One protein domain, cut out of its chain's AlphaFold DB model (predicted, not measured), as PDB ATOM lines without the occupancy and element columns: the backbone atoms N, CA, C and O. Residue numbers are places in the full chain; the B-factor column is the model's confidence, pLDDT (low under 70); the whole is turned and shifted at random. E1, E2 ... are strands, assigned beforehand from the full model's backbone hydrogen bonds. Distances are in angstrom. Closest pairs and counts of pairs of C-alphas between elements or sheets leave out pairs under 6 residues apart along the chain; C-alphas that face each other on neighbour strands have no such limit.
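This is residues 9 to 80 of the 153 residues of an uncharacterized protein of Moorea sp. SIO1G6 (UniProt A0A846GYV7). One twisted six-stranded sheet forms a single layer that curls by 83 degrees from edge to edge. E1 to E6 follow chain order across it as a meander, each strand the antiparallel neighbour of the one before. The printed part has 72 residues, 34 in strands, with no named helix: all strand by class, under half in named elements. It is only just compact, close to loose, with radius of gyration of the C-alphas 13.0 A and spans of 38, 30 and 21 A.

E3, residues 31 to 37, spans 17.9 A; E5, residues 57 to 63, 17.5 A; E6, residues 72 to 77, 16.6 A. E4 is residues 45 to 49, E2 21 to 25, E1 10 to 13. C-alpha 10 is at (14.300, -38.629, -26.363), C-alpha 77 at (-7.282, -38.438, -18.656).

Inner strands E3 and E4 form a hairpin at 158 degrees, N 34 and O 49 within hydrogen-bond range at 2.9 A. Edge strands E1 and E6 are apart.

The printed part has no cut or long link. Residues 17, 39 to 42 and 67 to 69 have pLDDT under 70.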
ATOM      1  N   LEU A   9      14.368 -34.543 -23.868       94.12
ATOM      2  CA  LEU A   9      13.515 -35.720 -24.016       94.12
ATOM      3  C   LEU A   9      13.884 -36.456 -25.298       94.12
ATOM      4  O   LEU A   9      14.002 -35.842 -26.357       94.12
ATOM      5  N   THR A  10      14.017 -37.773 -25.210       94.19
ATOM      6  CA  THR A  10      14.300 -38.629 -26.363       94.19
ATOM      7  C   THR A  10      13.046 -39.392 -26.758       94.19
ATOM      8  O   THR A  10      12.453 -40.094 -25.937       94.19
ATOM      9  N   LEU A  11      12.655 -39.265 -28.027       92.38
ATOM     10  CA  LEU A  11      11.562 -40.022 -28.630       92.38
ATOM     11  C   LEU A  11      12.154 -41.161 -29.460       92.38
ATOM     12  O   LEU A  11      12.936 -40.923 -30.374       92.38
ATOM     13  N   SER A  12      11.784 -42.401 -29.149       90.12
ATOM     14  CA  SER A  12      12.239 -43.589 -29.882       90.12
ATOM     15  C   SER A  12      11.060 -44.282 -30.548       90.12
ATOM     16  O   SER A  12      10.193 -44.835 -29.874       90.12
ATOM     17  N   PHE A  13      11.022 -44.250 -31.879       85.94
ATOM     18  CA  PHE A  13       9.934 -44.808 -32.680       85.94
ATOM     19  C   PHE A  13      10.162 -46.296 -32.963       85.94
ATOM     20  O   PHE A  13      11.248 -46.705 -33.375       85.94
ATOM     21  N   LYS A  14       9.124 -47.122 -32.803       83.31
ATOM     22  CA  LYS A  14       9.151 -48.532 -33.217       83.31
ATOM     23  C   LYS A  14       8.726 -48.645 -34.681       83.31
ATOM     24  O   LYS A  14       7.546 -48.798 -34.981       83.31
ATOM     25  N   ILE A  15       9.709 -48.574 -35.578       70.44
ATOM     26  CA  ILE A  15       9.510 -48.538 -37.039       70.44
ATOM     27  C   ILE A  15       9.005 -49.886 -37.590       70.44
ATOM     28  O   ILE A  15       8.230 -49.915 -38.539       70.44
ATOM     29  N   LEU A  16       9.375 -51.009 -36.963       71.19
ATOM     30  CA  LEU A  16       8.960 -52.364 -37.369       71.19
ATOM     31  C   LEU A  16       7.670 -52.855 -36.681       71.19
ATOM     32  O   LEU A  16       7.424 -54.057 -36.596       71.19
ATOM     33  N   ALA A  17       6.850 -51.951 -36.145       69.88
ATOM     34  CA  ALA A  17       5.593 -52.312 -35.502       69.88
ATOM     35  C   ALA A  17       4.414 -52.205 -36.477       69.88
ATOM     36  O   ALA A  17       4.343 -51.278 -37.275       69.88
ATOM     37  N   LEU A  18       3.427 -53.102 -36.340       73.56
ATOM     38  CA  LEU A  18       2.183 -53.032 -37.122       73.56
ATOM     39  C   LEU A  18       1.481 -51.674 -36.965       73.56
ATOM     40  O   LEU A  18       0.860 -51.196 -37.905       73.56
ATOM     41  N   ALA A  19       1.556 -51.085 -35.767       77.50
ATOM     42  CA  ALA A  19       0.950 -49.807 -35.410       77.50
ATOM     43  C   ALA A  19       2.025 -48.793 -34.995       77.50
ATOM     44  O   ALA A  19       2.903 -49.195 -34.218       77.50
ATOM     45  N   PRO A  20       1.913 -47.507 -35.390       84.00
ATOM     46  CA  PRO A  20       2.825 -46.460 -34.941       84.00
ATOM     47  C   PRO A  20       2.900 -46.396 -33.416       84.00
ATOM     48  O   PRO A  20       1.885 -46.278 -32.718       84.00
ATOM     49  N   GLN A  21       4.121 -46.525 -32.909       89.50
ATOM     50  CA  GLN A  21       4.435 -46.576 -31.488       89.50
ATOM     51  C   GLN A  21       5.737 -45.834 -31.217       89.50
ATOM     52  O   GLN A  21       6.668 -45.911 -32.022       89.50
ATOM     53  N   LEU A  22       5.817 -45.158 -30.074       93.38
ATOM     54  CA  LEU A  22       7.050 -44.534 -29.602       93.38
ATOM     55  C   LEU A  22       7.154 -44.581 -28.078       93.38
ATOM     56  O   LEU A  22       6.138 -44.613 -27.383       93.38
ATOM     57  N   SER A  23       8.377 -44.553 -27.562       96.19
ATOM     58  CA  SER A  23       8.661 -44.269 -26.155       96.19
ATOM     59  C   SER A  23       9.233 -42.861 -26.002       96.19
ATOM     60  O   SER A  23       9.925 -42.364 -26.890       96.19
ATOM     61  N   VAL A  24       8.925 -42.220 -24.875       96.06
ATOM     62  CA  VAL A  24       9.469 -40.923 -24.461       96.06
ATOM     63  C   VAL A  24      10.272 -41.141 -23.191       96.06
ATOM     64  O   VAL A  24       9.721 -41.602 -22.187       96.06
ATOM     65  N   ARG A  25      11.562 -40.813 -23.231       95.81
ATOM     66  CA  ARG A  25      12.473 -40.931 -22.088       95.81
ATOM     67  C   ARG A  25      13.099 -39.588 -21.739       95.81
ATOM     68  O   ARG A  25      13.298 -38.760 -22.625       95.81
ATOM     69  N   ASP A  26      13.371 -39.377 -20.457       95.94
ATOM     70  CA  ASP A  26      14.148 -38.227 -19.987       95.94
ATOM     71  C   ASP A  26      15.654 -38.414 -20.258       95.94
ATOM     72  O   ASP A  26      16.085 -39.465 -20.746       95.94
ATOM     73  N   ALA A  27      16.469 -37.411 -19.927       96.06
ATOM     74  CA  ALA A  27      17.920 -37.460 -20.129       96.06
ATOM     75  C   ALA A  27      18.637 -38.558 -19.319       96.06
ATOM     76  O   ALA A  27      19.737 -38.964 -19.685       96.06
ATOM     77  N   ASN A  28      18.019 -39.056 -18.245       95.38
ATOM     78  CA  ASN A  28      18.540 -40.168 -17.448       95.38
ATOM     79  C   ASN A  28      18.099 -41.536 -18.003       95.38
ATOM     80  O   ASN A  28      18.460 -42.574 -17.450       95.38
ATOM     81  N   GLY A  29      17.308 -41.556 -19.079       94.50
ATOM     82  CA  GLY A  29      16.771 -42.767 -19.687       94.50
ATOM     83  C   GLY A  29      15.502 -43.297 -19.016       94.50
ATOM     84  O   GLY A  29      15.029 -44.370 -19.404       94.50
ATOM     85  N   ASN A  30      14.912 -42.578 -18.055       94.88
ATOM     86  CA  ASN A  30      13.671 -43.001 -17.406       94.88
ATOM     87  C   ASN A  30      12.508 -42.909 -18.392       94.88
ATOM     88  O   ASN A  30      12.345 -41.896 -19.075       94.88
ATOM     89  N   LEU A  31      11.671 -43.949 -18.450       95.31
ATOM     90  CA  LEU A  31      10.444 -43.919 -19.242       95.31
ATOM     91  C   LEU A  31       9.465 -42.915 -18.631       95.31
ATOM     92  O   LEU A  31       9.046 -43.062 -17.487       95.31
ATOM     93  N   LEU A  32       9.086 -41.913 -19.421       95.38
ATOM     94  CA  LEU A  32       8.031 -40.972 -19.065       95.38
ATOM     95  C   LEU A  32       6.689 -41.441 -19.618       95.38
ATOM     96  O   LEU A  32       5.692 -41.444 -18.901       95.38
ATOM     97  N   PHE A  33       6.678 -41.836 -20.894       96.25
ATOM     98  CA  PHE A  33       5.472 -42.249 -21.598       96.25
ATOM     99  C   PHE A  33       5.768 -43.300 -22.659       96.25
ATOM    100  O   PHE A  33       6.788 -43.240 -23.349       96.25
ATOM    101  N   TYR A  34       4.813 -44.198 -22.864       96.69
ATOM    102  CA  TYR A  34       4.740 -45.037 -24.050       96.69
ATOM    103  C   TYR A  34       3.485 -44.684 -24.845       96.69
ATOM    104  O   TYR A  34       2.391 -44.607 -24.295       96.69
ATOM    105  N   VAL A  35       3.619 -44.439 -26.142       95.56
ATOM    106  CA  VAL A  35       2.533 -43.934 -26.987       95.56
ATOM    107  C   VAL A  35       2.229 -44.952 -28.074       95.56
ATOM    108  O   VAL A  35       3.132 -45.434 -28.755       95.56
ATOM    109  N   ARG A  36       0.943 -45.257 -28.262       92.88
ATOM    110  CA  ARG A  36       0.463 -46.142 -29.328       92.88
ATOM    111  C   ARG A  36      -0.719 -45.524 -30.057       92.88
ATOM    112  O   ARG A  36      -1.728 -45.179 -29.441       92.88
ATOM    113  N   GLN A  37      -0.624 -45.471 -31.379       87.88
ATOM    114  CA  GLN A  37      -1.753 -45.171 -32.252       87.88
ATOM    115  C   GLN A  37      -2.531 -46.459 -32.557       87.88
ATOM    116  O   GLN A  37      -1.947 -47.529 -32.745       87.88
ATOM    117  N   LYS A  38      -3.864 -46.389 -32.584       83.38
ATOM    118  CA  LYS A  38      -4.706 -47.526 -32.985       83.38
ATOM    119  C   LYS A  38      -4.751 -47.644 -34.507       83.38
ATOM    120  O   LYS A  38      -5.032 -46.667 -35.192       83.38
ATOM    121  N   LEU A  39      -4.551 -48.858 -35.014       67.88
ATOM    122  CA  LEU A  39      -4.811 -49.195 -36.415       67.88
ATOM    123  C   LEU A  39      -6.314 -49.353 -36.666       67.88
ATOM    124  O   LEU A  39      -7.064 -49.702 -35.754       67.88
ATOM    125  N   PHE A  40      -6.731 -49.155 -37.918       60.91
ATOM    126  CA  PHE A  40      -8.066 -49.502 -38.431       60.91
ATOM    127  C   PHE A  40      -9.256 -48.729 -37.850       60.91
ATOM    128  O   PHE A  40     -10.404 -49.128 -38.046       60.91
ATOM    129  N   LYS A  41      -9.036 -47.599 -37.172       61.72
ATOM    130  CA  LYS A  41     -10.132 -46.663 -36.909       61.72
ATOM    131  C   LYS A  41     -10.270 -45.684 -38.067       61.72
ATOM    132  O   LYS A  41      -9.285 -45.107 -38.508       61.72
ATOM    133  N   LEU A  42     -11.517 -45.430 -38.468       68.25
ATOM    134  CA  LEU A  42     -11.854 -44.343 -39.391       68.25
ATOM    135  C   LEU A  42     -11.338 -42.986 -38.869       68.25
ATOM    136  O   LEU A  42     -10.920 -42.145 -39.653       68.25
ATOM    137  N   LYS A  43     -11.334 -42.782 -37.543       75.56
ATOM    138  CA  LYS A  43     -10.794 -41.588 -36.872       75.56
ATOM    139  C   LYS A  43      -9.539 -41.927 -36.083       75.56
ATOM    140  O   LYS A  43      -9.506 -42.945 -35.390       75.56
ATOM    141  N   GLU A  44      -8.551 -41.043 -36.117       78.06
ATOM    142  CA  GLU A  44      -7.315 -41.239 -35.368       78.06
ATOM    143  C   GLU A  44      -7.561 -41.299 -33.854       78.06
ATOM    144  O   GLU A  44      -8.315 -40.509 -33.279       78.06
ATOM    145  N   ALA A  45      -6.914 -42.264 -33.201       87.94
ATOM    146  CA  ALA A  45      -6.947 -42.417 -31.756       87.94
ATOM    147  C   ALA A  45      -5.582 -42.873 -31.246       87.94
ATOM    148  O   ALA A  45      -5.056 -43.903 -31.680       87.94
ATOM    149  N   VAL A  46      -5.052 -42.130 -30.284       92.44
ATOM    150  CA  VAL A  46      -3.770 -42.383 -29.631       92.44
ATOM    151  C   VAL A  46      -4.012 -42.637 -28.149       92.44
ATOM    152  O   VAL A  46      -4.859 -42.004 -27.517       92.44
ATOM    153  N   THR A  47      -3.286 -43.597 -27.588       95.56
ATOM    154  CA  THR A  47      -3.266 -43.875 -26.149       95.56
ATOM    155  C   THR A  47      -1.850 -43.689 -25.625       95.56
ATOM    156  O   THR A  47      -0.890 -44.145 -26.247       95.56
ATOM    157  N   VAL A  48      -1.744 -42.999 -24.493       96.56
ATOM    158  CA  VAL A  48      -0.497 -42.751 -23.771       96.56
ATOM    159  C   VAL A  48      -0.521 -43.581 -22.496       96.56
ATOM    160  O   VAL A  48      -1.446 -43.450 -21.693       96.56
ATOM    161  N   PHE A  49       0.488 -44.418 -22.318       97.38
ATOM    162  CA  PHE A  49       0.669 -45.344 -21.209       97.38
ATOM    163  C   PHE A  49       1.841 -44.906 -20.329       97.38
ATOM    164  O   PHE A  49       2.745 -44.206 -20.795       97.38
ATOM    165  N   ALA A  50       1.820 -45.322 -19.064       96.50
ATOM    166  CA  ALA A  50       2.944 -45.154 -18.143       96.50
ATOM    167  C   ALA A  50       4.028 -46.237 -18.315       96.50
ATOM    168  O   ALA A  50       5.139 -46.066 -17.823       96.50
ATOM    169  N   ASP A  51       3.712 -47.332 -19.010       96.56
ATOM    170  CA  ASP A  51       4.555 -48.514 -19.187       96.56
ATOM    171  C   ASP A  51       4.609 -48.972 -20.658       96.56
ATOM    172  O   ASP A  51       3.697 -48.702 -21.445       96.56
ATOM    173  N   GLU A  52       5.677 -49.678 -21.048       95.44
ATOM    174  CA  GLU A  52       5.837 -50.168 -22.429       95.44
ATOM    175  C   GLU A  52       4.940 -51.375 -22.739       95.44
ATOM    176  O   GLU A  52       4.598 -51.625 -23.901       95.44
ATOM    177  N   GLU A  53       4.535 -52.113 -21.704       95.81
ATOM    178  CA  GLU A  53       3.631 -53.258 -21.774       95.81
ATOM    179  C   GLU A  53       2.165 -52.852 -21.972       95.81
ATOM    180  O   GLU A  53       1.320 -53.720 -22.202       95.81
ATOM    181  N   GLN A  54       1.881 -51.544 -21.961       95.19
ATOM    182  CA  GLN A  54       0.578 -50.938 -22.235       95.19
ATOM    183  C   GLN A  54      -0.516 -51.360 -21.243       95.19
ATOM    184  O   GLN A  54      -1.686 -51.491 -21.612       95.19
ATOM    185  N   ARG A  55      -0.149 -51.584 -19.978       96.88
ATOM    186  CA  ARG A  55      -1.063 -52.018 -18.910       96.88
ATOM    187  C   ARG A  55      -1.691 -50.849 -18.158       96.88
ATOM    188  O   ARG A  55      -2.801 -50.990 -17.653       96.88
ATOM    189  N   ASP A  56      -1.018 -49.705 -18.106       96.56
ATOM    190  CA  ASP A  56      -1.434 -48.513 -17.369       96.56
ATOM    191  C   ASP A  56      -1.666 -47.322 -18.322       96.56
ATOM    192  O   ASP A  56      -0.787 -46.472 -18.514       96.56
ATOM    193  N   PRO A  57      -2.846 -47.240 -18.973       96.88
ATOM    194  CA  PRO A  57      -3.209 -46.087 -19.785       96.88
ATOM    195  C   PRO A  57      -3.413 -44.852 -18.899       96.88
ATOM    196  O   PRO A  57      -4.144 -44.873 -17.911       96.88
ATOM    197  N   ARG A  58      -2.812 -43.729 -19.293       96.06
ATOM    198  CA  ARG A  58      -2.889 -42.447 -18.576       96.06
ATOM    199  C   ARG A  58      -3.683 -41.394 -19.328       96.06
ATOM    200  O   ARG A  58      -4.446 -40.661 -18.696       96.06
ATOM    201  N   TYR A  59      -3.536 -41.337 -20.652       96.12
ATOM    202  CA  TYR A  59      -4.201 -40.333 -21.481       96.12
ATOM    203  C   TYR A  59      -4.681 -40.890 -22.817       96.12
ATOM    204  O   TYR A  59      -4.127 -41.850 -23.357       96.12
ATOM    205  N   TYR A  60      -5.686 -40.221 -23.374       95.00
ATOM    206  CA  TYR A  60      -6.228 -40.486 -24.699       95.00
ATOM    207  C   TYR A  60      -6.234 -39.205 -25.526       95.00
ATOM    208  O   TYR A  60      -6.657 -38.159 -25.033       95.00
ATOM    209  N   LEU A  61      -5.799 -39.305 -26.782       92.88
ATOM    210  CA  LEU A  61      -5.931 -38.245 -27.777       92.88
ATOM    211  C   LEU A  61      -6.815 -38.790 -28.897       92.88
ATOM    212  O   LEU A  61      -6.419 -39.715 -29.609       92.88
ATOM    213  N   ASN A  62      -8.029 -38.260 -29.024       91.25
ATOM    214  CA  ASN A  62      -9.007 -38.740 -29.999       91.25
ATOM    215  C   ASN A  62      -9.380 -37.622 -30.970       91.25
ATOM    216  O   ASN A  62      -9.811 -36.550 -30.536       91.25
ATOM    217  N   ALA A  63      -9.254 -37.894 -32.267       87.69
ATOM    218  CA  ALA A  63      -9.713 -36.986 -33.305       87.69
ATOM    219  C   ALA A  63     -11.249 -36.948 -33.368       87.69
ATOM    220  O   ALA A  63     -11.925 -37.978 -33.275       87.69
ATOM    221  N   ASP A  64     -11.806 -35.754 -33.559       85.12
ATOM    222  CA  ASP A  64     -13.244 -35.540 -33.737       85.12
ATOM    223  C   ASP A  64     -13.757 -36.026 -35.106       85.12
ATOM    224  O   ASP A  64     -14.921 -36.422 -35.227       85.12
ATOM    225  N   ARG A  65     -12.891 -36.069 -36.124       77.56
ATOM    226  CA  ARG A  65     -13.216 -36.429 -37.514       77.56
ATOM    227  C   ARG A  65     -12.166 -37.339 -38.158       77.56
ATOM    228  O   ARG A  65     -11.063 -37.503 -37.645       77.56
ATOM    229  N   ILE A  66     -12.565 -37.967 -39.265       70.25
ATOM    230  CA  ILE A  66     -11.662 -38.700 -40.169       70.25
ATOM    231  C   ILE A  66     -10.722 -37.674 -40.805       70.25
ATOM    232  O   ILE A  66     -11.166 -36.549 -41.023       70.25
ATOM    233  N   ILE A  67      -9.466 -38.061 -41.057       61.59
ATOM    234  CA  ILE A  67      -8.368 -37.229 -41.577       61.59
ATOM    235  C   ILE A  67      -8.888 -36.137 -42.517       61.59
ATOM    236  O   ILE A  67      -9.226 -36.378 -43.672       61.59
ATOM    237  N   ASP A  68      -8.939 -34.932 -41.968       57.72
ATOM    238  CA  ASP A  68      -9.259 -33.693 -42.651       57.72
ATOM    239  C   ASP A  68      -8.206 -32.678 -42.198       57.72
ATOM    240  O   ASP A  68      -7.729 -32.729 -41.058       57.72
ATOM    241  N   TRP A  69      -7.850 -31.729 -43.057       62.09
ATOM    242  CA  TRP A  69      -6.884 -30.647 -42.793       62.09
ATOM    243  C   TRP A  69      -7.237 -29.761 -41.575       62.09
ATOM    244  O   TRP A  69      -6.491 -28.840 -41.250       62.09
ATOM    245  N   SER A  70      -8.357 -30.043 -40.898       70.38
ATOM    246  CA  SER A  70      -8.945 -29.298 -39.784       70.38
ATOM    247  C   SER A  70      -9.226 -30.133 -38.518       70.38
ATOM    248  O   SER A  70      -9.939 -29.665 -37.627       70.38
ATOM    249  N   ALA A  71      -8.716 -31.370 -38.432       78.69
ATOM    250  CA  ALA A  71      -9.013 -32.272 -37.316       78.69
ATOM    251  C   ALA A  71      -8.649 -31.673 -35.942       78.69
ATOM    252  O   ALA A  71      -7.575 -31.085 -35.762       78.69
ATOM    253  N   ASN A  72      -9.551 -31.855 -34.971       87.19
ATOM    254  CA  ASN A  72      -9.338 -31.487 -33.577       87.19
ATOM    255  C   ASN A  72      -9.117 -32.743 -32.727       87.19
ATOM    256  O   ASN A  72      -9.977 -33.627 -32.674       87.19
ATOM    257  N   TYR A  73      -7.982 -32.808 -32.040       89.88
ATOM    258  CA  TYR A  73      -7.621 -33.905 -31.151       89.88
ATOM    259  C   TYR A  73      -7.930 -33.513 -29.717       89.88
ATOM    260  O   TYR A  73      -7.289 -32.633 -29.150       89.88
ATOM    261  N   ASN A  74      -8.897 -34.195 -29.115       92.62
ATOM    262  CA  ASN A  74      -9.290 -33.960 -27.732       92.62
ATOM    263  C   ASN A  74      -8.453 -34.818 -26.790       92.62
ATOM    264  O   ASN A  74      -8.334 -36.030 -26.995       92.62
ATOM    265  N   PHE A  75      -7.920 -34.193 -25.745       93.69
ATOM    266  CA  PHE A  75      -7.079 -34.819 -24.737       93.69
ATOM    267  C   PHE A  75      -7.906 -35.152 -23.499       93.69
ATOM    268  O   PHE A  75      -8.598 -34.296 -22.943       93.69
ATOM    269  N   GLN A  76      -7.821 -36.396 -23.043       94.19
ATOM    270  CA  GLN A  76      -8.589 -36.887 -21.900       94.19
ATOM    271  C   GLN A  76      -7.697 -37.697 -20.968       94.19
ATOM    272  O   GLN A  76      -6.825 -38.435 -21.428       94.19
ATOM    273  N   ARG A  77      -7.927 -37.581 -19.658       94.06
ATOM    274  CA  ARG A  77      -7.282 -38.438 -18.656       94.06
ATOM    275  C   ARG A  77      -7.983 -39.796 -18.586       94.06
ATOM    276  O   ARG A  77      -9.185 -39.908 -18.831       94.06
ATOM    277  N   ASN A  78      -7.238 -40.834 -18.216       91.44
ATOM    278  CA  ASN A  78      -7.833 -42.110 -17.847       91.44
ATOM    279  C   ASN A  78      -8.755 -41.951 -16.623       91.44
ATOM    280  O   ASN A  78      -8.374 -41.328 -15.634       91.44
ATOM    281  N   GLY A  79      -9.978 -42.475 -16.717       86.38
ATOM    282  CA  GLY A  79     -11.058 -42.201 -15.757       86.38
ATOM    283  C   GLY A  79     -11.948 -40.998 -16.107       86.38
ATOM    284  O   GLY A  79     -12.892 -40.716 -15.376       86.38
ATOM    285  N   GLY A  80     -11.694 -40.319 -17.232       82.44
ATOM    286  CA  GLY A  80     -12.484 -39.180 -17.702       82.44
ATOM    287  C   GLY A  80     -11.879 -37.825 -17.328       82.44
ATOM    288  O   GLY A  80     -10.845 -37.729 -16.669       82.44
TER     289      GLY A  80